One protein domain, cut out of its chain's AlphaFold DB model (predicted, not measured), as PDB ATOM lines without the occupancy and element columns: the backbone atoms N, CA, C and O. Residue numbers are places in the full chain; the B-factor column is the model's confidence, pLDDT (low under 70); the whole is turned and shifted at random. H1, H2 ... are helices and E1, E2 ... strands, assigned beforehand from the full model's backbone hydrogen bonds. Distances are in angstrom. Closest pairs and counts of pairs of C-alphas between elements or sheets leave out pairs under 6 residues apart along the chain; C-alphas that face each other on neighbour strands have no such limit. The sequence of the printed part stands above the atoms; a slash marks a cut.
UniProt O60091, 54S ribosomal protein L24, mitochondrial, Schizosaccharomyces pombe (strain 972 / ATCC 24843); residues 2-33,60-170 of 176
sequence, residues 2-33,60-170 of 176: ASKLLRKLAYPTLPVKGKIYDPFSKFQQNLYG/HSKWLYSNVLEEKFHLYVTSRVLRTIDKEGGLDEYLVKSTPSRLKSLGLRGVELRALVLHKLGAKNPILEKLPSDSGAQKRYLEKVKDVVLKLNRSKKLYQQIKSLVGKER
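AT A GLANCE: This is residues 2 to 33 and 60 to 170 of the 176 residues of the protein "54S ribosomal protein L24, mitochondrial" of Schizosaccharomyces pombe (strain 972 / ATCC 24843) (UniProt O60091). A twisted two-stranded hairpin, E1 and E2, has H4 packed on E1 and the last turn of the long helix H7 reaching E2; H6 lies in the middle of the whole, with H2, H4 and H7 packed on it. H7 crosses H6 steeply and turns a corner into H8, which lies side by side with H1 at the opposite end of the domain from H3. The printed part has 143 residues with eight named helices and two named strands, in the order H1, H2, E1, E2, H3, H4, H5, H6, H7, H8; the sheet, E1 - E2, is antiparallel, and the class is mostly helix. The whole is compact, with a radius of gyration of the C-alphas of 14.7 A and spans of 40 by 39 by 28 A.

IN THESE COORDINATES: E1 is residues 60 to 66, 17.9 A, and E2 residues 71 to 78, 20.4 A; E2 bends by 57 degrees at residue 74. H3 is residues 79 to 88, 14.2 A, H4 residues 91 to 96, H5 residues 100 to 105 and H6 residues 108 to 120, 18.5 A. H7, residues 135 to 154, is 27.8 A long and begins at C-alpha 135 (93.549, 119.090, 121.404). H8, residues 156 to 170, is 21.0 A long and ends at C-alpha 170 (88.034, 148.286, 100.129). H1 is residues 2 to 10, 11.8 A, beginning at C-alpha 2 (85.424, 145.066, 110.206), and H2 is residues 26 to 29.

HOW THE PARTS SIT: E1 and E2 form an antiparallel hairpin at 144 degrees, with N 62 and O 75 at 2.9 A and N 73 and O 64 at 2.8 A, within hydrogen-bond range. The closest C-alphas of E1 and H4 are Ser 66 and Asp 92, 5.9 A; those of E2 and H7 are Phe 73 and Asn 153, 6.2 A. H3 and H4 touch only at the corner, Ile 85 to Tyr 94, 5.6 A between C-alphas. H6, the hub, touches H4, about perpendicular at 80 degrees, closest C-alphas Leu 95 and Arg 114, 5.1 A. With residues 108 to 110 alone it touches H2, closest C-alphas Gln 28 and Leu 108, 5.0 A. H7, with residues 142 to 149 alone, touches H6 at a steep tilt of 63 degrees, opposite ways, closest C-alphas Glu 112 and Val 145, 6.2 A. H5 is near H4 and H6. H7 and H8 only just touch, and only at the corner, with 3 pairs of C-alphas within 8 A, the closest Leu 152 and Tyr 159, 5.9 A. H1 and H8 touch at a shallow tilt of 30 degrees, opposite ways, closest C-alphas Ser 3 and Glu 169, 6.8 A. Every O i to N i+4 pair is within hydrogen-bond range in H1, H3, H4, H5, H6, H7 and H8; H2 is too short for one.

THE WHOLE: The C-alphas farthest apart, Ala 2 and Lys 87, are 41.2 A apart. Residues 34 to 59 are not printed, and C-alphas 33 and 60 across the cut are 12.9 A apart. The links H1 to H2 and H6 to H7 are long. Mean pLDDT of the printed part is 82.9; 30 residues are under 70, among them residues 2 to 21 and 152 to 154.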
ATOM      1  N   ALA A   2      86.150 146.164 110.848       47.80
ATOM      2  CA  ALA A   2      85.424 145.066 110.206       47.80
ATOM      3  C   ALA A   2      86.356 144.047 109.513       47.80
ATOM      4  O   ALA A   2      86.156 142.852 109.699       47.80
ATOM      5  N   SER A   3      87.469 144.486 108.893       51.60
ATOM      6  CA  SER A   3      88.334 143.559 108.137       51.60
ATOM      7  C   SER A   3      89.017 142.545 109.039       51.60
ATOM      8  O   SER A   3      89.240 141.402 108.653       51.60
ATOM      9  N   LYS A   4      89.307 142.947 110.280       57.98
ATOM     10  CA  LYS A   4      89.872 142.089 111.321       57.98
ATOM     11  C   LYS A   4      88.837 141.064 111.789       57.98
ATOM     12  O   LYS A   4      89.182 139.895 111.930       57.98
ATOM     13  N   LEU A   5      87.579 141.479 111.973       52.35
ATOM     14  CA  LEU A   5      86.466 140.587 112.327       52.35
ATOM     15  C   LEU A   5      86.122 139.624 111.181       52.35
ATOM     16  O   LEU A   5      85.978 138.430 111.420       52.35
ATOM     17  N   LEU A   6      86.089 140.106 109.938       49.69
ATOM     18  CA  LEU A   6      85.875 139.307 108.731       49.69
ATOM     19  C   LEU A   6      87.014 138.325 108.485       49.69
ATOM     20  O   LEU A   6      86.749 137.159 108.207       49.69
ATOM     21  N   ARG A   7      88.276 138.752 108.637       52.26
ATOM     22  CA  ARG A   7      89.439 137.846 108.633       52.26
ATOM     23  C   ARG A   7      89.251 136.742 109.667       52.26
ATOM     24  O   ARG A   7      89.534 135.593 109.362       52.26
ATOM     25  N   LYS A   8      88.724 137.076 110.853       55.67
ATOM     26  CA  LYS A   8      88.430 136.108 111.916       55.67
ATOM     27  C   LYS A   8      87.276 135.172 111.541       55.67
ATOM     28  O   LYS A   8      87.348 134.012 111.919       55.67
ATOM     29  N   LEU A   9      86.236 135.639 110.850       49.07
ATOM     30  CA  LEU A   9      85.040 134.857 110.491       49.07
ATOM     31  C   LEU A   9      85.246 133.956 109.270       49.07
ATOM     32  O   LEU A   9      84.802 132.815 109.289       49.07
ATOM     33  N   ALA A  10      85.910 134.460 108.229       50.51
ATOM     34  CA  ALA A  10      86.000 133.785 106.939       50.51
ATOM     35  C   ALA A  10      87.208 132.851 106.805       50.51
ATOM     36  O   ALA A  10      87.121 131.921 106.021       50.51
ATOM     37  N   TYR A  11      88.300 133.064 107.552       59.00
ATOM     38  CA  TYR A  11      89.466 132.171 107.539       59.00
ATOM     39  C   TYR A  11      89.942 131.975 108.978       59.00
ATOM     40  O   TYR A  11      90.585 132.874 109.532       59.00
ATOM     41  N   PRO A  12      89.618 130.856 109.650       50.73
ATOM     42  CA  PRO A  12      90.259 130.554 110.922       50.73
ATOM     43  C   PRO A  12      91.768 130.589 110.719       50.73
ATOM     44  O   PRO A  12      92.272 129.850 109.884       50.73
ATOM     45  N   THR A  13      92.438 131.489 111.447       54.31
ATOM     46  CA  THR A  13      93.887 131.554 111.702       54.31
ATOM     47  C   THR A  13      94.659 130.414 111.044       54.31
ATOM     48  O   THR A  13      94.932 129.392 111.671       54.31
ATOM     49  N   LEU A  14      94.947 130.555 109.750       59.36
ATOM     50  CA  LEU A  14      95.662 129.518 109.026       59.36
ATOM     51  C   LEU A  14      97.114 129.549 109.507       59.36
ATOM     52  O   LEU A  14      97.690 130.640 109.568       59.36
ATOM     53  N   PRO A  15      97.749 128.399 109.791       57.53
ATOM     54  CA  PRO A  15      99.171 128.343 110.111       57.53
ATOM     55  C   PRO A  15     100.006 128.462 108.822       57.53
ATOM     56  O   PRO A  15     100.879 127.644 108.504       57.53
ATOM     57  N   VAL A  16      99.701 129.481 108.021       59.66
ATOM     58  CA  VAL A  16     100.499 129.886 106.871       59.66
ATOM     59  C   VAL A  16     101.587 130.803 107.408       59.66
ATOM     60  O   VAL A  16     101.312 131.820 108.040       59.66
ATOM     61  N   LYS A  17     102.846 130.432 107.168       55.34
ATOM     62  CA  LYS A  17     103.988 131.278 107.514       55.34
ATOM     63  C   LYS A  17     103.950 132.515 106.610       55.34
ATOM     64  O   LYS A  17     104.097 132.384 105.399       55.34
ATOM     65  N   GLY A  18     103.768 133.697 107.198       62.89
ATOM     66  CA  GLY A  18     103.831 134.982 106.494       62.89
ATOM     67  C   GLY A  18     102.502 135.734 106.394       62.89
ATOM     68  O   GLY A  18     101.448 135.272 106.825       62.89
ATOM     69  N   LYS A  19     102.565 136.952 105.843       65.98
ATOM     70  CA  LYS A  19     101.406 137.843 105.705       65.98
ATOM     71  C   LYS A  19     100.577 137.451 104.481       65.98
ATOM     72  O   LYS A  19     101.056 137.520 103.353       65.98
ATOM     73  N   ILE A  20      99.305 137.111 104.695       69.75
ATOM     74  CA  ILE A  20      98.324 137.018 103.611       69.75
ATOM     75  C   ILE A  20      97.722 138.411 103.400       69.75
ATOM     76  O   ILE A  20      96.952 138.905 104.231       69.75
ATOM     77  N   TYR A  21      98.104 139.053 102.298       68.11
ATOM     78  CA  TYR A  21      97.689 140.422 101.990       68.11
ATOM     79  C   TYR A  21      96.192 140.511 101.669       68.11
ATOM     80  O   TYR A  21      95.482 141.291 102.303       68.11
ATOM     81  N   ASP A  22      95.694 139.658 100.767       77.51
ATOM     82  CA  ASP A  22      94.291 139.648 100.339       77.51
ATOM     83  C   ASP A  22      93.674 138.246 100.483       77.51
ATOM     84  O   ASP A  22      93.625 137.481  99.516       77.51
ATOM     85  N   PRO A  23      93.210 137.872 101.691       76.51
ATOM     86  CA  PRO A  23      92.631 136.552 101.918       76.51
ATOM     87  C   PRO A  23      91.308 136.364 101.162       76.51
ATOM     88  O   PRO A  23      90.944 135.243 100.829       76.51
ATOM     89  N   PHE A  24      90.618 137.455 100.822       76.06
ATOM     90  CA  PHE A  24      89.369 137.440 100.057       76.06
ATOM     91  C   PHE A  24      89.586 137.456  98.543       76.06
ATOM     92  O   PHE A  24      88.619 137.435  97.779       76.06
ATOM     93  N   SER A  25      90.841 137.474  98.088       83.21
ATOM     94  CA  SER A  25      91.148 137.399  96.668       83.21
ATOM     95  C   SER A  25      90.597 136.113  96.065       83.21
ATOM     96  O   SER A  25      90.709 135.038  96.660       83.21
ATOM     97  N   LYS A  26      90.097 136.175  94.826       86.10
ATOM     98  CA  LYS A  26      89.643 134.974  94.106       86.10
ATOM     99  C   LYS A  26      90.738 133.904  93.997       86.10
ATOM    100  O   LYS A  26      90.416 132.722  94.012       86.10
ATOM    101  N   PHE A  27      92.011 134.305  93.955       90.35
ATOM    102  CA  PHE A  27      93.159 133.392  93.916       90.35
ATOM    103  C   PHE A  27      93.358 132.621  95.225       90.35
ATOM    104  O   PHE A  27      93.874 131.511  95.207       90.35
ATOM    105  N   GLN A  28      92.938 133.204  96.350       88.03
ATOM    106  CA  GLN A  28      92.994 132.577  97.670       88.03
ATOM    107  C   GLN A  28      91.742 131.741  97.959       88.03
ATOM    108  O   GLN A  28      91.834 130.687  98.585       88.03
ATOM    109  N   GLN A  29      90.588 132.185  97.456       86.18
ATOM    110  CA  GLN A  29      89.298 131.520  97.653       86.18
ATOM    111  C   GLN A  29      89.036 130.328  96.749       86.18
ATOM    112  O   GLN A  29      88.043 129.632  96.928       86.18
ATOM    113  N   ASN A  30      89.900 130.097  95.769       92.18
ATOM    114  CA  ASN A  30      89.681 129.081  94.760       92.18
ATOM    115  C   ASN A  30      91.002 128.398  94.368       92.18
ATOM    116  O   ASN A  30      92.060 128.688  94.929       92.18
ATOM    117  N   LEU A  31      90.958 127.490  93.393       94.72
ATOM    118  CA  LEU A  31      92.100 126.661  93.006       94.72
ATOM    119  C   LEU A  31      92.758 127.190  91.727       94.72
ATOM    120  O   LEU A  31      92.519 126.704  90.622       94.72
ATOM    121  N   TYR A  32      93.625 128.190  91.884       95.50
ATOM    122  CA  TYR A  32      94.351 128.787  90.757       95.50
ATOM    123  C   TYR A  32      95.734 128.177  90.489       95.50
ATOM    124  O   TYR A  32      96.304 128.427  89.429       95.50
ATOM    125  N   GLY A  33      96.271 127.370  91.411       93.99
ATOM    126  CA  GLY A  33      97.571 126.709  91.238       93.99
ATOM    127  C   GLY A  33      98.727 127.704  91.111       93.99
ATOM    128  O   GLY A  33      99.584 127.558  90.243       93.99
ATOM    129  N   HIS A  60      87.723 128.637  85.226       96.27
ATOM    130  CA  HIS A  60      86.358 128.172  84.975       96.27
ATOM    131  C   HIS A  60      85.634 127.877  86.282       96.27
ATOM    132  O   HIS A  60      86.235 127.332  87.205       96.27
ATOM    133  N   SER A  61      84.342 128.188  86.353       95.70
ATOM    134  CA  SER A  61      83.495 127.797  87.485       95.70
ATOM    135  C   SER A  61      83.122 126.322  87.351       95.70
ATOM    136  O   SER A  61      82.515 125.934  86.350       95.70
ATOM    137  N   LYS A  62      83.506 125.486  88.318       95.54
ATOM    138  CA  LYS A  62      83.269 124.037  88.282       95.54
ATOM    139  C   LYS A  62      82.815 123.509  89.638       95.54
ATOM    140  O   LYS A  62      83.216 124.008  90.687       95.54
ATOM    141  N   TRP A  63      81.976 122.481  89.585       95.22
ATOM    142  CA  TRP A  63      81.628 121.663  90.738       95.22
ATOM    143  C   TRP A  63      82.599 120.494  90.808       95.22
ATOM    144  O   TRP A  63      82.679 119.710  89.865       95.22
ATOM    145  N   LEU A  64      83.340 120.395  91.906       95.94
ATOM    146  CA  LEU A  64      84.281 119.311  92.156       95.94
ATOM    147  C   LEU A  64      83.778 118.477  93.328       95.94
ATOM    148  O   LEU A  64      83.504 119.026  94.392       95.94
ATOM    149  N   TYR A  65      83.637 117.170  93.131       96.40
ATOM    150  CA  TYR A  65      83.248 116.253  94.198       96.40
ATOM    151  C   TYR A  65      84.480 115.808  94.990       96.40
ATOM    152  O   TYR A  65      85.512 115.493  94.401       96.40
ATOM    153  N   SER A  66      84.365 115.827  96.314       96.92
ATOM    154  CA  SER A  66      85.314 115.199  97.230       96.92
ATOM    155  C   SER A  66      84.704 113.882  97.692       96.92
ATOM    156  O   SER A  66      83.652 113.886  98.332       96.92
ATOM    157  N   ASN A  67      85.365 112.776  97.372       96.78
ATOM    158  CA  ASN A  67      84.990 111.440  97.824       96.78
ATOM    159  C   ASN A  67      85.168 111.334  99.339       96.78
ATOM    160  O   ASN A  67      84.314 110.789 100.029       96.78
ATOM    161  N   VAL A  68      86.249 111.914  99.869       96.75
ATOM    162  CA  VAL A  68      86.535 111.879 101.305       96.75
ATOM    163  C   VAL A  68      85.493 112.676 102.073       96.75
ATOM    164  O   VAL A  68      85.011 112.198 103.088       96.75
ATOM    165  N   LEU A  69      85.118 113.879 101.635       94.54
ATOM    166  CA  LEU A  69      84.153 114.716 102.363       94.54
ATOM    167  C   LEU A  69      82.691 114.418 102.010       94.54
ATOM    168  O   LEU A  69      81.815 114.921 102.708       94.54
ATOM    169  N   GLU A  70      82.441 113.614 100.974       95.14
ATOM    170  CA  GLU A  70      81.113 113.296 100.424       95.14
ATOM    171  C   GLU A  70      80.313 114.542  99.998       95.14
ATOM    172  O   GLU A  70      79.084 114.546  99.954       95.14
ATOM    173  N   GLU A  71      81.007 115.625  99.636       93.35
ATOM    174  CA  GLU A  71      80.397 116.895  99.240       93.35
ATOM    175  C   GLU A  71      80.938 117.408  97.901       93.35
ATOM    176  O   GLU A  71      82.093 117.188  97.531       93.35
ATOM    177  N   LYS A  72      80.091 118.139  97.163       93.29
ATOM    178  CA  LYS A  72      80.478 118.861  95.941       93.29
ATOM    179  C   LYS A  72      80.809 120.305  96.276       93.29
ATOM    180  O   LYS A  72      79.951 120.997  96.805       93.29
ATOM    181  N   PHE A  73      81.981 120.789  95.888       92.73
ATOM    182  CA  PHE A  73      82.409 122.172  96.079       92.73
ATOM    183  C   PHE A  73      82.323 122.966  94.783       92.73
ATOM    184  O   PHE A  73      82.866 122.557  93.755       92.73
ATOM    185  N   HIS A  74      81.696 124.137  94.841       91.35
ATOM    186  CA  HIS A  74      81.687 125.079  93.728       91.35
ATOM    187  C   HIS A  74      82.901 126.015  93.792       91.35
ATOM    188  O   HIS A  74      82.968 126.896  94.652       91.35
ATOM    189  N   LEU A  75      83.862 125.831  92.885       92.54
ATOM    190  CA  LEU A  75      85.143 126.540  92.885       92.54
ATOM    191  C   LEU A  75      85.481 127.085  91.493       92.54
ATOM    192  O   LEU A  75      85.162 126.476  90.473       92.54
ATOM    193  N   TYR A  76      86.203 128.207  91.448       94.56
ATOM    194  CA  TYR A  76      86.892 128.634  90.229       94.56
ATOM    195  C   TYR A  76      88.230 127.912  90.088       94.56
ATOM    196  O   TYR A  76      89.097 127.973  90.958       94.56
ATOM    197  N   VAL A  77      88.433 127.242  88.967       96.95
ATOM    198  CA  VAL A  77      89.600 126.386  88.775       96.95
ATOM    199  C   VAL A  77      90.257 126.738  87.458       96.95
ATOM    200  O   VAL A  77      89.585 126.880  86.437       96.95
ATOM    201  N   THR A  78      91.576 126.915  87.460       97.77
ATOM    202  CA  THR A  78      92.289 127.133  86.199       97.77
ATOM    203  C   THR A  78      92.294 125.860  85.366       97.77
ATOM    204  O   THR A  78      92.361 124.756  85.902       97.77
ATOM    205  N   SER A  79      92.289 126.001  84.041       97.85
ATOM    206  CA  SER A  79      92.338 124.846  83.123       97.85
ATOM    207  C   SER A  79      93.539 123.926  83.406       97.85
ATOM    208  O   SER A  79      93.441 122.706  83.320       97.85
ATOM    209  N   ARG A  80      94.672 124.511  83.828       96.97
ATOM    210  CA  ARG A  80      95.862 123.772  84.276       96.97
ATOM    211  C   ARG A  80      95.575 122.898  85.498       96.97
ATOM    212  O   ARG A  80      96.036 121.759  85.546       96.97
ATOM    213  N   VAL A  81      94.881 123.448  86.492       97.69
ATOM    214  CA  VAL A  81      94.546 122.724  87.719       97.69
ATOM    215  C   VAL A  81      93.504 121.648  87.430       97.69
ATOM    216  O   VAL A  81      93.719 120.530  87.873       97.69
ATOM    217  N   LEU A  82      92.478 121.927  86.615       97.81
ATOM    218  CA  LEU A  82      91.491 120.920  86.191       97.81
ATOM    219  C   LEU A  82      92.166 119.695  85.571       97.81
ATOM    220  O   LEU A  82      92.027 118.597  86.089       97.81
ATOM    221  N   ARG A  83      93.040 119.900  84.580       97.82
ATOM    222  CA  ARG A  83      93.808 118.801  83.974       97.82
ATOM    223  C   ARG A  83      94.646 118.021  84.991       97.82
ATOM    224  O   ARG A  83      94.922 116.844  84.801       97.82
ATOM    225  N   THR A  84      95.122 118.691  86.040       97.61
ATOM    226  CA  THR A  84      95.924 118.040  87.082       97.61
ATOM    227  C   THR A  84      95.053 117.223  88.030       97.61
ATOM    228  O   THR A  84      95.475 116.144  88.414       97.61
ATOM    229  N   ILE A  85      93.859 117.716  88.369       97.91
ATOM    230  CA  ILE A  85      92.842 116.983  89.133       97.91
ATOM    231  C   ILE A  85      92.459 115.711  88.372       97.91
ATOM    232  O   ILE A  85      92.560 114.624  88.930       97.91
ATOM    233  N   ASP A  86      92.142 115.835  87.080       97.58
ATOM    234  CA  ASP A  86      91.763 114.695  86.237       97.58
ATOM    235  C   ASP A  86      92.906 113.674  86.124       97.58
ATOM    236  O   ASP A  86      92.693 112.473  86.247       97.58
ATOM    237  N   LYS A  87      94.148 114.149  85.957       98.00
ATOM    238  CA  LYS A  87      95.340 113.288  85.897       98.00
ATOM    239  C   LYS A  87      95.628 112.566  87.217       98.00
ATOM    240  O   LYS A  87      96.183 111.474  87.198       98.00
ATOM    241  N   GLU A  88      95.366 113.213  88.350       96.52
ATOM    242  CA  GLU A  88      95.632 112.656  89.683       96.52
ATOM    243  C   GLU A  88      94.493 111.756  90.180       96.52
ATOM    244  O   GLU A  88      94.709 111.018  91.134       96.52
ATOM    245  N   GLY A  89      93.337 111.763  89.507       96.11
ATOM    246  CA  GLY A  89      92.202 110.884  89.799       96.11
ATOM    247  C   GLY A  89      91.099 111.519  90.647       96.11
ATOM    248  O   GLY A  89      90.123 110.846  90.960       96.11
ATOM    249  N   GLY A  90      91.208 112.805  90.988       96.79
ATOM    250  CA  GLY A  90      90.202 113.469  91.809       96.79
ATOM    251  C   GLY A  90      90.697 114.704  92.553       96.79
ATOM    252  O   GLY A  90      91.874 115.086  92.520       96.79
ATOM    253  N   LEU A  91      89.748 115.393  93.198       97.37
ATOM    254  CA  LEU A  91      90.040 116.586  93.994       97.37
ATOM    255  C   LEU A  91      90.851 116.224  95.244       97.37
ATOM    256  O   LEU A  91      91.744 116.978  95.626       97.37
ATOM    257  N   ASP A  92      90.555 115.093  95.879       97.19
ATOM    258  CA  ASP A  92      91.165 114.716  97.153       97.19
ATOM    259  C   ASP A  92      92.634 114.330  96.969       97.19
ATOM    260  O   ASP A  92      93.498 114.825  97.696       97.19
ATOM    261  N   GLU A  93      92.949 113.568  95.926       96.97
ATOM    262  CA  GLU A  93      94.309 113.205  95.519       96.97
ATOM    263  C   GLU A  93      95.114 114.466  95.193       96.97
ATOM    264  O   GLU A  93      96.264 114.630  95.629       96.97
ATOM    265  N   TYR A  94      94.471 115.426  94.518       97.37
ATOM    266  CA  TYR A  94      95.049 116.740  94.280       97.37
ATOM    267  C   TYR A  94      95.342 117.496  95.585       97.37
ATOM    268  O   TYR A  94      96.390 118.137  95.742       97.37
ATOM    269  N   LEU A  95      94.455 117.442  96.566       96.00
ATOM    270  CA  LEU A  95      94.658 118.146  97.826       96.00
ATOM    271  C   LEU A  95      95.700 117.470  98.716       96.00
ATOM    272  O   LEU A  95      96.457 118.184  99.373       96.00
ATOM    273  N   VAL A  96      95.773 116.140  98.730       95.35
ATOM    274  CA  VAL A  96      96.656 115.350  99.605       95.35
ATOM    275  C   VAL A  96      98.110 115.383  99.132       95.35
ATOM    276  O   VAL A  96      99.024 115.428  99.965       95.35
ATOM    277  N   LYS A  97      98.359 115.465  97.820       94.18
ATOM    278  CA  LYS A  97      99.714 115.431  97.246       94.18
ATOM    279  C   LYS A  97     100.672 116.420  97.916       94.18
ATOM    280  O   LYS A  97     100.447 117.631  97.931       94.18
ATOM    281  N   SER A  98     101.756 115.913  98.493       90.81
ATOM    282  CA  SER A  98     102.661 116.648  99.392       90.81
ATOM    283  C   SER A  98     103.877 117.274  98.697       90.81
ATOM    284  O   SER A  98     104.896 117.528  99.333       90.81
ATOM    285  N   THR A  99     103.798 117.577  97.396       93.80
ATOM    286  CA  THR A  99     104.936 118.196  96.697       93.80
ATOM    287  C   THR A  99     105.125 119.662  97.116       93.80
ATOM    288  O   THR A  99     104.140 120.396  97.255       93.80
ATOM    289  N   PRO A 100     106.373 120.160  97.248       92.29
ATOM    290  CA  PRO A 100     106.627 121.545  97.654       92.29
ATOM    291  C   PRO A 100     105.953 122.582  96.746       92.29
ATOM    292  O   PRO A 100     105.460 123.605  97.216       92.29
ATOM    293  N   SER A 101     105.895 122.304  95.439       92.60
ATOM    294  CA  SER A 101     105.209 123.162  94.468       92.60
ATOM    295  C   SER A 101     103.698 123.212  94.722       92.60
ATOM    296  O   SER A 101     103.128 124.304  94.775       92.60
ATOM    297  N   ARG A 102     103.052 122.059  94.975       94.04
ATOM    298  CA  ARG A 102     101.617 121.991  95.301       94.04
ATOM    299  C   ARG A 102     101.319 122.809  96.550       94.04
ATOM    300  O   ARG A 102     100.464 123.686  96.486       94.04
ATOM    301  N   LEU A 103     102.085 122.599  97.621       90.90
ATOM    302  CA  LEU A 103     101.909 123.291  98.900       90.90
ATOM    303  C   LEU A 103     102.062 124.815  98.787       90.90
ATOM    304  O   LEU A 103     101.301 125.545  99.412       90.90
ATOM    305  N   LYS A 104     103.008 125.306  97.975       88.60
ATOM    306  CA  LYS A 104     103.205 126.750  97.745       88.60
ATOM    307  C   LYS A 104     102.115 127.374  96.872       88.60
ATOM    308  O   LYS A 104     101.779 128.539  97.046       88.60
ATOM    309  N   SER A 105     101.609 126.618  95.900       91.90
ATOM    310  CA  SER A 105     100.653 127.102  94.895       91.90
ATOM    311  C   SER A 105      99.188 127.077  95.355       91.90
ATOM    312  O   SER A 105      98.319 127.648  94.690       91.90
ATOM    313  N   LEU A 106      98.908 126.389  96.463       91.59
ATOM    314  CA  LEU A 106      97.564 126.189  96.984       91.59
ATOM    315  C   LEU A 106      97.062 127.470  97.664       91.59
ATOM    316  O   LEU A 106      97.717 128.011  98.551       91.59
ATOM    317  N   GLY A 107      95.890 127.955  97.246       89.24
ATOM    318  CA  GLY A 107      95.219 129.067  97.923       89.24
ATOM    319  C   GLY A 107      94.675 128.649  99.292       89.24
ATOM    320  O   GLY A 107      94.598 127.457  99.597       89.24
ATOM    321  N   LEU A 108      94.242 129.620 100.100       87.65
ATOM    322  CA  LEU A 108      93.676 129.371 101.435       87.65
ATOM    323  C   LEU A 108      92.572 128.311 101.431       87.65
ATOM    324  O   LEU A 108      92.626 127.384 102.232       87.65
ATOM    325  N   ARG A 109      91.628 128.392 100.484       88.99
ATOM    326  CA  ARG A 109      90.536 127.413 100.379       88.99
ATOM    327  C   ARG A 109      91.044 125.997 100.130       88.99
ATOM    328  O   ARG A 109      90.502 125.036 100.660       88.99
ATOM    329  N   GLY A 110      92.092 125.859  99.323       92.35
ATOM    330  CA  GLY A 110      92.712 124.560  99.094       92.35
ATOM    331  C   GLY A 110      93.421 124.040 100.344       92.35
ATOM    332  O   GLY A 110      93.328 122.856 100.641       92.35
ATOM    333  N   VAL A 111      94.086 124.913 101.109       90.73
ATOM    334  CA  VAL A 111      94.720 124.547 102.389       90.73
ATOM    335  C   VAL A 111      93.671 124.080 103.403       90.73
ATOM    336  O   VAL A 111      93.871 123.066 104.062       90.73
ATOM    337  N   GLU A 112      92.536 124.771 103.485       89.62
ATOM    338  CA  GLU A 112      91.390 124.402 104.324       89.62
ATOM    339  C   GLU A 112      90.813 123.033 103.952       89.62
ATOM    340  O   GLU A 112      90.699 122.155 104.807       89.62
ATOM    341  N   LEU A 113      90.503 122.825 102.668       92.71
ATOM    342  CA  LEU A 113      90.006 121.542 102.171       92.71
ATOM    343  C   LEU A 113      91.010 120.422 102.440       92.71
ATOM    344  O   LEU A 113      90.637 119.370 102.947       92.71
ATOM    345  N   ARG A 114      92.299 120.669 102.186       93.73
ATOM    346  CA  ARG A 114      93.373 119.723 102.499       93.73
ATOM    347  C   ARG A 114      93.395 119.361 103.983       93.73
ATOM    348  O   ARG A 114      93.566 118.190 104.303       93.73
ATOM    349  N   ALA A 115      93.237 120.333 104.882       91.95
ATOM    350  CA  ALA A 115      93.216 120.064 106.315       91.95
ATOM    351  C   ALA A 115      92.042 119.153 106.704       91.95
ATOM    352  O   ALA A 115      92.241 118.226 107.486       91.95
ATOM    353  N   LEU A 116      90.855 119.385 106.135       92.16
ATOM    354  CA  LEU A 116      89.677 118.545 106.367       92.16
ATOM    355  C   LEU A 116      89.852 117.133 105.798       92.16
ATOM    356  O   LEU A 116      89.572 116.164 106.497       92.16
ATOM    357  N   VAL A 117      90.345 117.017 104.563       95.09
ATOM    358  CA  VAL A 117      90.577 115.728 103.895       95.09
ATOM    359  C   VAL A 117      91.602 114.901 104.668       95.09
ATOM    360  O   VAL A 117      91.323 113.759 105.014       95.09
ATOM    361  N   LEU A 118      92.755 115.481 105.025       94.73
ATOM    362  CA  LEU A 118      93.780 114.776 105.806       94.73
ATOM    363  C   LEU A 118      93.268 114.357 107.185       94.73
ATOM    364  O   LEU A 118      93.574 113.259 107.636       94.73
ATOM    365  N   HIS A 119      92.474 115.214 107.835       92.85
ATOM    366  CA  HIS A 119      91.865 114.886 109.121       92.85
ATOM    367  C   HIS A 119      90.868 113.724 109.007       92.85
ATOM    368  O   HIS A 119      90.945 112.799 109.810       92.85
ATOM    369  N   LYS A 120      89.980 113.725 108.000       94.17
ATOM    370  CA  LYS A 120      89.006 112.637 107.792       94.17
ATOM    371  C   LYS A 120      89.674 111.328 107.354       94.17
ATOM    372  O   LYS A 120      89.212 110.268 107.750       94.17
ATOM    373  N   LEU A 121      90.786 111.395 106.617       94.67
ATOM    374  CA  LEU A 121      91.611 110.226 106.289       94.67
ATOM    375  C   LEU A 121      92.400 109.673 107.492       94.67
ATOM    376  O   LEU A 121      93.005 108.614 107.369       94.67
ATOM    377  N   GLY A 122      92.458 110.385 108.625       91.53
ATOM    378  CA  GLY A 122      93.310 110.007 109.759       91.53
ATOM    379  C   GLY A 122      94.811 110.087 109.449       91.53
ATOM    380  O   GLY A 122      95.628 109.479 110.135       91.53
ATOM    381  N   ALA A 123      95.187 110.821 108.399       89.99
ATOM    382  CA  ALA A 123      96.563 110.937 107.944       89.99
ATOM    383  C   ALA A 123      97.310 112.066 108.669       89.99
ATOM    384  O   ALA A 123      96.720 112.999 109.223       89.99
ATOM    385  N   LYS A 124      98.645 112.023 108.586       88.38
ATOM    386  CA  LYS A 124      99.522 113.082 109.094       88.38
ATOM    387  C   LYS A 124      99.124 114.439 108.500       88.38
ATOM    388  O   LYS A 124      99.197 114.640 107.284       88.38
ATOM    389  N   ASN A 125      98.719 115.382 109.352       87.13
ATOM    390  CA  ASN A 125      98.254 116.694 108.919       87.13
ATOM    391  C   ASN A 125      99.288 117.789 109.247       87.13
ATOM    392  O   ASN A 125      99.246 118.370 110.333       87.13
ATOM    393  N   PRO A 126     100.160 118.163 108.288       83.81
ATOM    394  CA  PRO A 126     101.208 119.159 108.516       83.81
ATOM    395  C   PRO A 126     100.659 120.574 108.749       83.81
ATOM    396  O   PRO A 126     101.419 121.494 109.048       83.81
ATOM    397  N   ILE A 127      99.355 120.793 108.544       82.61
ATOM    398  CA  ILE A 127      98.690 122.057 108.869       82.61
ATOM    399  C   ILE A 127      98.376 122.076 110.368       82.61
ATOM    400  O   ILE A 127      98.708 123.053 111.032       82.61
ATOM    401  N   LEU A 128      97.807 120.995 110.913       82.74
ATOM    402  CA  LEU A 128      97.470 120.892 112.341       82.74
ATOM    403  C   LEU A 128      98.701 120.763 113.235       82.74
ATOM    404  O   LEU A 128      98.704 121.319 114.325       82.74
ATOM    405  N   GLU A 129      99.764 120.114 112.759       84.07
ATOM    406  CA  GLU A 129     101.036 119.986 113.495       84.07
ATOM    407  C   GLU A 129     101.696 121.325 113.830       84.07
ATOM    408  O   GLU A 129     102.524 121.405 114.730       84.07
ATOM    409  N   LYS A 130     101.346 122.391 113.103       81.45
ATOM    410  CA  LYS A 130     101.841 123.745 113.380       81.45
ATOM    411  C   LYS A 130     101.062 124.453 114.485       81.45
ATOM    412  O   LYS A 130     101.495 125.512 114.936       81.45
ATOM    413  N   LEU A 131      99.885 123.947 114.844       76.28
ATOM    414  CA  LEU A 131      99.090 124.456 115.955       76.28
ATOM    415  C   LEU A 131      99.588 123.812 117.253       76.28
ATOM    416  O   LEU A 131     100.092 122.689 117.204       76.28
ATOM    417  N   PRO A 132      99.446 124.488 118.409       76.76
ATOM    418  CA  PRO A 132      99.751 123.855 119.683       76.76
ATOM    419  C   PRO A 132      98.977 122.540 119.783       76.76
ATOM    420  O   PRO A 132      97.789 122.498 119.457       76.76
ATOM    421  N   SER A 133      99.658 121.486 120.236       76.06
ATOM    422  CA  SER A 133      99.084 120.144 120.392       76.06
ATOM    423  C   SER A 133      97.930 120.085 121.393       76.06
ATOM    424  O   SER A 133      97.347 119.017 121.557       76.06
ATOM    425  N   ASP A 134      97.592 121.203 122.052       76.28
ATOM    426  CA  ASP A 134      96.331 121.334 122.768       76.28
ATOM    427  C   ASP A 134      95.196 120.883 121.841       76.28
ATOM    428  O   ASP A 134      94.867 121.537 120.844       76.28
ATOM    429  N   SER A 135      94.619 119.728 122.170       74.94
ATOM    430  CA  SER A 135      93.549 119.090 121.404       74.94
ATOM    431  C   SER A 135      92.400 120.077 121.157       74.94
ATOM    432  O   SER A 135      91.787 120.083 120.086       74.94
ATOM    433  N   GLY A 136      92.186 121.013 122.093       83.90
ATOM    434  CA  GLY A 136      91.244 122.118 121.961       83.90
ATOM    435  C   GLY A 136      91.530 123.038 120.774       83.90
ATOM    436  O   GLY A 136      90.615 123.333 120.003       83.90
ATOM    437  N   ALA A 137      92.768 123.489 120.581       82.81
ATOM    438  CA  ALA A 137      93.130 124.400 119.494       82.81
ATOM    439  C   ALA A 137      92.949 123.763 118.108       82.81
ATOM    440  O   ALA A 137      92.336 124.372 117.222       82.81
ATOM    441  N   GLN A 138      93.430 122.529 117.927       86.56
ATOM    442  CA  GLN A 138      93.277 121.791 116.669       86.56
ATOM    443  C   GLN A 138      91.802 121.499 116.370       86.56
ATOM    444  O   GLN A 138      91.338 121.756 115.255       86.56
ATOM    445  N   LYS A 139      91.038 121.056 117.378       87.96
ATOM    446  CA  LYS A 139      89.593 120.815 117.262       87.96
ATOM    447  C   LYS A 139      88.832 122.087 116.887       87.96
ATOM    448  O   LYS A 139      88.064 122.065 115.929       87.96
ATOM    449  N   ARG A 140      89.090 123.210 117.570       86.36
ATOM    450  CA  ARG A 140      88.473 124.517 117.263       86.36
ATOM    451  C   ARG A 140      88.774 124.969 115.839       86.36
ATOM    452  O   ARG A 140      87.907 125.526 115.168       86.36
ATOM    453  N   TYR A 141      90.007 124.761 115.379       85.18
ATOM    454  CA  TYR A 141      90.383 125.081 114.009       85.18
ATOM    455  C   TYR A 141      89.589 124.232 113.012       85.18
ATOM    456  O   TYR A 141      88.957 124.795 112.120       85.18
ATOM    457  N   LEU A 142      89.561 122.910 113.189       88.28
ATOM    458  CA  LEU A 142      88.830 121.991 112.312       88.28
ATOM    459  C   LEU A 142      87.335 122.288 112.272       88.28
ATOM    460  O   LEU A 142      86.759 122.352 111.190       88.28
ATOM    461  N   GLU A 143      86.720 122.522 113.428       88.57
ATOM    462  CA  GLU A 143      85.311 122.897 113.542       88.57
ATOM    463  C   GLU A 143      85.018 124.174 112.757       88.57
ATOM    464  O   GLU A 143      84.083 124.231 111.960       88.57
ATOM    465  N   LYS A 144      85.882 125.178 112.893       84.04
ATOM    466  CA  LYS A 144      85.716 126.442 112.187       84.04
ATOM    467  C   LYS A 144      85.969 126.332 110.688       84.04
ATOM    468  O   LYS A 144      85.264 126.973 109.914       84.04
ATOM    469  N   VAL A 145      86.947 125.533 110.260       85.90
ATOM    470  CA  VAL A 145      87.180 125.257 108.834       85.90
ATOM    471  C   VAL A 145      85.991 124.507 108.251       85.90
ATOM    472  O   VAL A 145      85.509 124.880 107.187       85.90
ATOM    473  N   LYS A 146      85.480 123.494 108.956       86.64
ATOM    474  CA  LYS A 146      84.277 122.754 108.570       86.64
ATOM    475  C   LYS A 146      83.098 123.710 108.408       86.64
ATOM    476  O   LYS A 146      82.456 123.718 107.363       86.64
ATOM    477  N   ASP A 147      82.875 124.582 109.383       82.73
ATOM    478  CA  ASP A 147      81.836 125.602 109.321       82.73
ATOM    479  C   ASP A 147      82.005 126.529 108.122       82.73
ATOM    480  O   ASP A 147      81.074 126.691 107.343       82.73
ATOM    481  N   VAL A 148      83.180 127.118 107.926       78.27
ATOM    482  CA  VAL A 148      83.429 128.044 106.814       78.27
ATOM    483  C   VAL A 148      83.259 127.339 105.474       78.27
ATOM    484  O   VAL A 148      82.503 127.801 104.622       78.27
ATOM    485  N   VAL A 149      83.954 126.223 105.268       82.65
ATOM    486  CA  VAL A 149      84.023 125.548 103.972       82.65
ATOM    487  C   VAL A 149      82.663 124.966 103.597       82.65
ATOM    488  O   VAL A 149      82.203 125.205 102.477       82.65
ATOM    489  N   LEU A 150      81.990 124.281 104.527       78.10
ATOM    490  CA  LEU A 150      80.699 123.646 104.258       78.10
ATOM    491  C   LEU A 150      79.545 124.666 104.269       78.10
ATOM    492  O   LEU A 150      78.682 124.611 103.392       78.10
ATOM    493  N   LYS A 151      79.521 125.660 105.179       73.27
ATOM    494  CA  LYS A 151      78.463 126.697 105.163       73.27
ATOM    495  C   LYS A 151      78.575 127.605 103.943       73.27
ATOM    496  O   LYS A 151      77.541 127.970 103.390       73.27
ATOM    497  N   LEU A 152      79.784 127.955 103.485       69.17
ATOM    498  CA  LEU A 152      79.949 128.736 102.249       69.17
ATOM    499  C   LEU A 152      79.490 127.963 101.014       69.17
ATOM    500  O   LEU A 152      78.945 128.569 100.094       69.17
ATOM    501  N   ASN A 153      79.685 126.645 101.005       69.23
ATOM    502  CA  ASN A 153      79.208 125.785  99.929       69.23
ATOM    503  C   ASN A 153      77.668 125.733  99.883       69.23
ATOM    504  O   ASN A 153      77.069 125.795  98.811       69.23
ATOM    505  N   ARG A 154      77.023 125.699 101.058       66.18
ATOM    506  CA  ARG A 154      75.561 125.591 101.198       66.18
ATOM    507  C   ARG A 154      74.818 126.935 101.112       66.18
ATOM    508  O   ARG A 154      73.678 126.968 100.660       66.18
ATOM    509  N   SER A 155      75.425 128.053 101.528       72.05
ATOM    510  CA  SER A 155      74.748 129.354 101.664       72.05
ATOM    511  C   SER A 155      75.364 130.453 100.799       72.05
ATOM    512  O   SER A 155      76.316 131.140 101.185       72.05
ATOM    513  N   LYS A 156      74.727 130.720  99.648       67.44
ATOM    514  CA  LYS A 156      75.049 131.888  98.812       67.44
ATOM    515  C   LYS A 156      74.855 133.204  99.577       67.44
ATOM    516  O   LYS A 156      75.653 134.118  99.393       67.44
ATOM    517  N   LYS A 157      73.846 133.307 100.456       71.70
ATOM    518  CA  LYS A 157      73.547 134.529 101.232       71.70
ATOM    519  C   LYS A 157      74.715 134.927 102.137       71.70
ATOM    520  O   LYS A 157      75.130 136.081 102.100       71.70
ATOM    521  N   LEU A 158      75.283 133.974 102.880       69.03
ATOM    522  CA  LEU A 158      76.445 134.218 103.742       69.03
ATOM    523  C   LEU A 158      77.663 134.665 102.924       69.03
ATOM    524  O   LEU A 158      78.340 135.628 103.283       69.03
ATOM    525  N   TYR A 159      77.908 134.007 101.788       70.22
ATOM    526  CA  TYR A 159      78.976 134.407 100.873       70.22
ATOM    527  C   TYR A 159      78.785 135.844 100.362       70.22
ATOM    528  O   TYR A 159      79.732 136.631 100.381       70.22
ATOM    529  N   GLN A 160      77.566 136.215  99.953       72.68
ATOM    530  CA  GLN A 160      77.274 137.578  99.499       72.68
ATOM    531  C   GLN A 160      77.420 138.608 100.623       72.68
ATOM    532  O   GLN A 160      77.947 139.686 100.369       72.68
ATOM    533  N   GLN A 161      77.033 138.276 101.861       74.36
ATOM    534  CA  GLN A 161      77.246 139.138 103.029       74.36
ATOM    535  C   GLN A 161      78.738 139.381 103.283       74.36
ATOM    536  O   GLN A 161      79.158 140.520 103.456       74.36
ATOM    537  N   ILE A 162      79.565 138.332 103.242       70.66
ATOM    538  CA  ILE A 162      81.024 138.469 103.376       70.66
ATOM    539  C   ILE A 162      81.582 139.328 102.236       70.66
ATOM    540  O   ILE A 162      82.380 140.233 102.479       70.66
ATOM    541  N   LYS A 163      81.149 139.083 100.995       68.92
ATOM    542  CA  LYS A 163      81.604 139.834  99.820       68.92
ATOM    543  C   LYS A 163      81.223 141.316  99.896       68.92
ATOM    544  O   LYS A 163      82.064 142.157  99.581       68.92
ATOM    545  N   SER A 164      79.999 141.643 100.315       75.33
ATOM    546  CA  SER A 164      79.540 143.029 100.457       75.33
ATOM    547  C   SER A 164      80.284 143.756 101.579       75.33
ATOM    548  O   SER A 164      80.740 144.880 101.378       75.33
ATOM    549  N   LEU A 165      80.505 143.085 102.713       74.05
ATOM    550  CA  LEU A 165      81.300 143.601 103.826       74.05
ATOM    551  C   LEU A 165      82.751 143.901 103.405       74.05
ATOM    552  O   LEU A 165      83.248 144.995 103.663       74.05
ATOM    553  N   VAL A 166      83.408 142.985 102.683       69.55
ATOM    554  CA  VAL A 166      84.772 143.195 102.154       69.55
ATOM    555  C   VAL A 166      84.809 144.314 101.110       69.55
ATOM    556  O   VAL A 166      85.757 145.099 101.076       69.55
ATOM    557  N   GLY A 167      83.789 144.407 100.250       69.60
ATOM    558  CA  GLY A 167      83.657 145.495  99.278       69.60
ATOM    559  C   GLY A 167      83.604 146.867  99.952       69.60
ATOM    560  O   GLY A 167      84.359 147.758  99.567       69.60
ATOM    561  N   LYS A 168      82.796 146.994 101.015       73.38
ATOM    562  CA  LYS A 168      82.669 148.214 101.829       73.38
ATOM    563  C   LYS A 168      83.985 148.618 102.503       73.38
ATOM    564  O   LYS A 168      84.255 149.797 102.678       73.38
ATOM    565  N   GLU A 169      84.828 147.660 102.871       68.85
ATOM    566  CA  GLU A 169      86.149 147.955 103.444       68.85
ATOM    567  C   GLU A 169      87.152 148.450 102.411       68.85
ATOM    568  O   GLU A 169      87.948 149.342 102.702       68.85
ATOM    569  N   ARG A 170      87.136 147.868 101.208       66.40
ATOM    570  CA  ARG A 170      88.034 148.286 100.129       66.40
ATOM    571  C   ARG A 170      87.751 149.722  99.707       66.40
ATOM    572  O   ARG A 170      88.709 150.464  99.547       66.40
TER     573      ARG A 170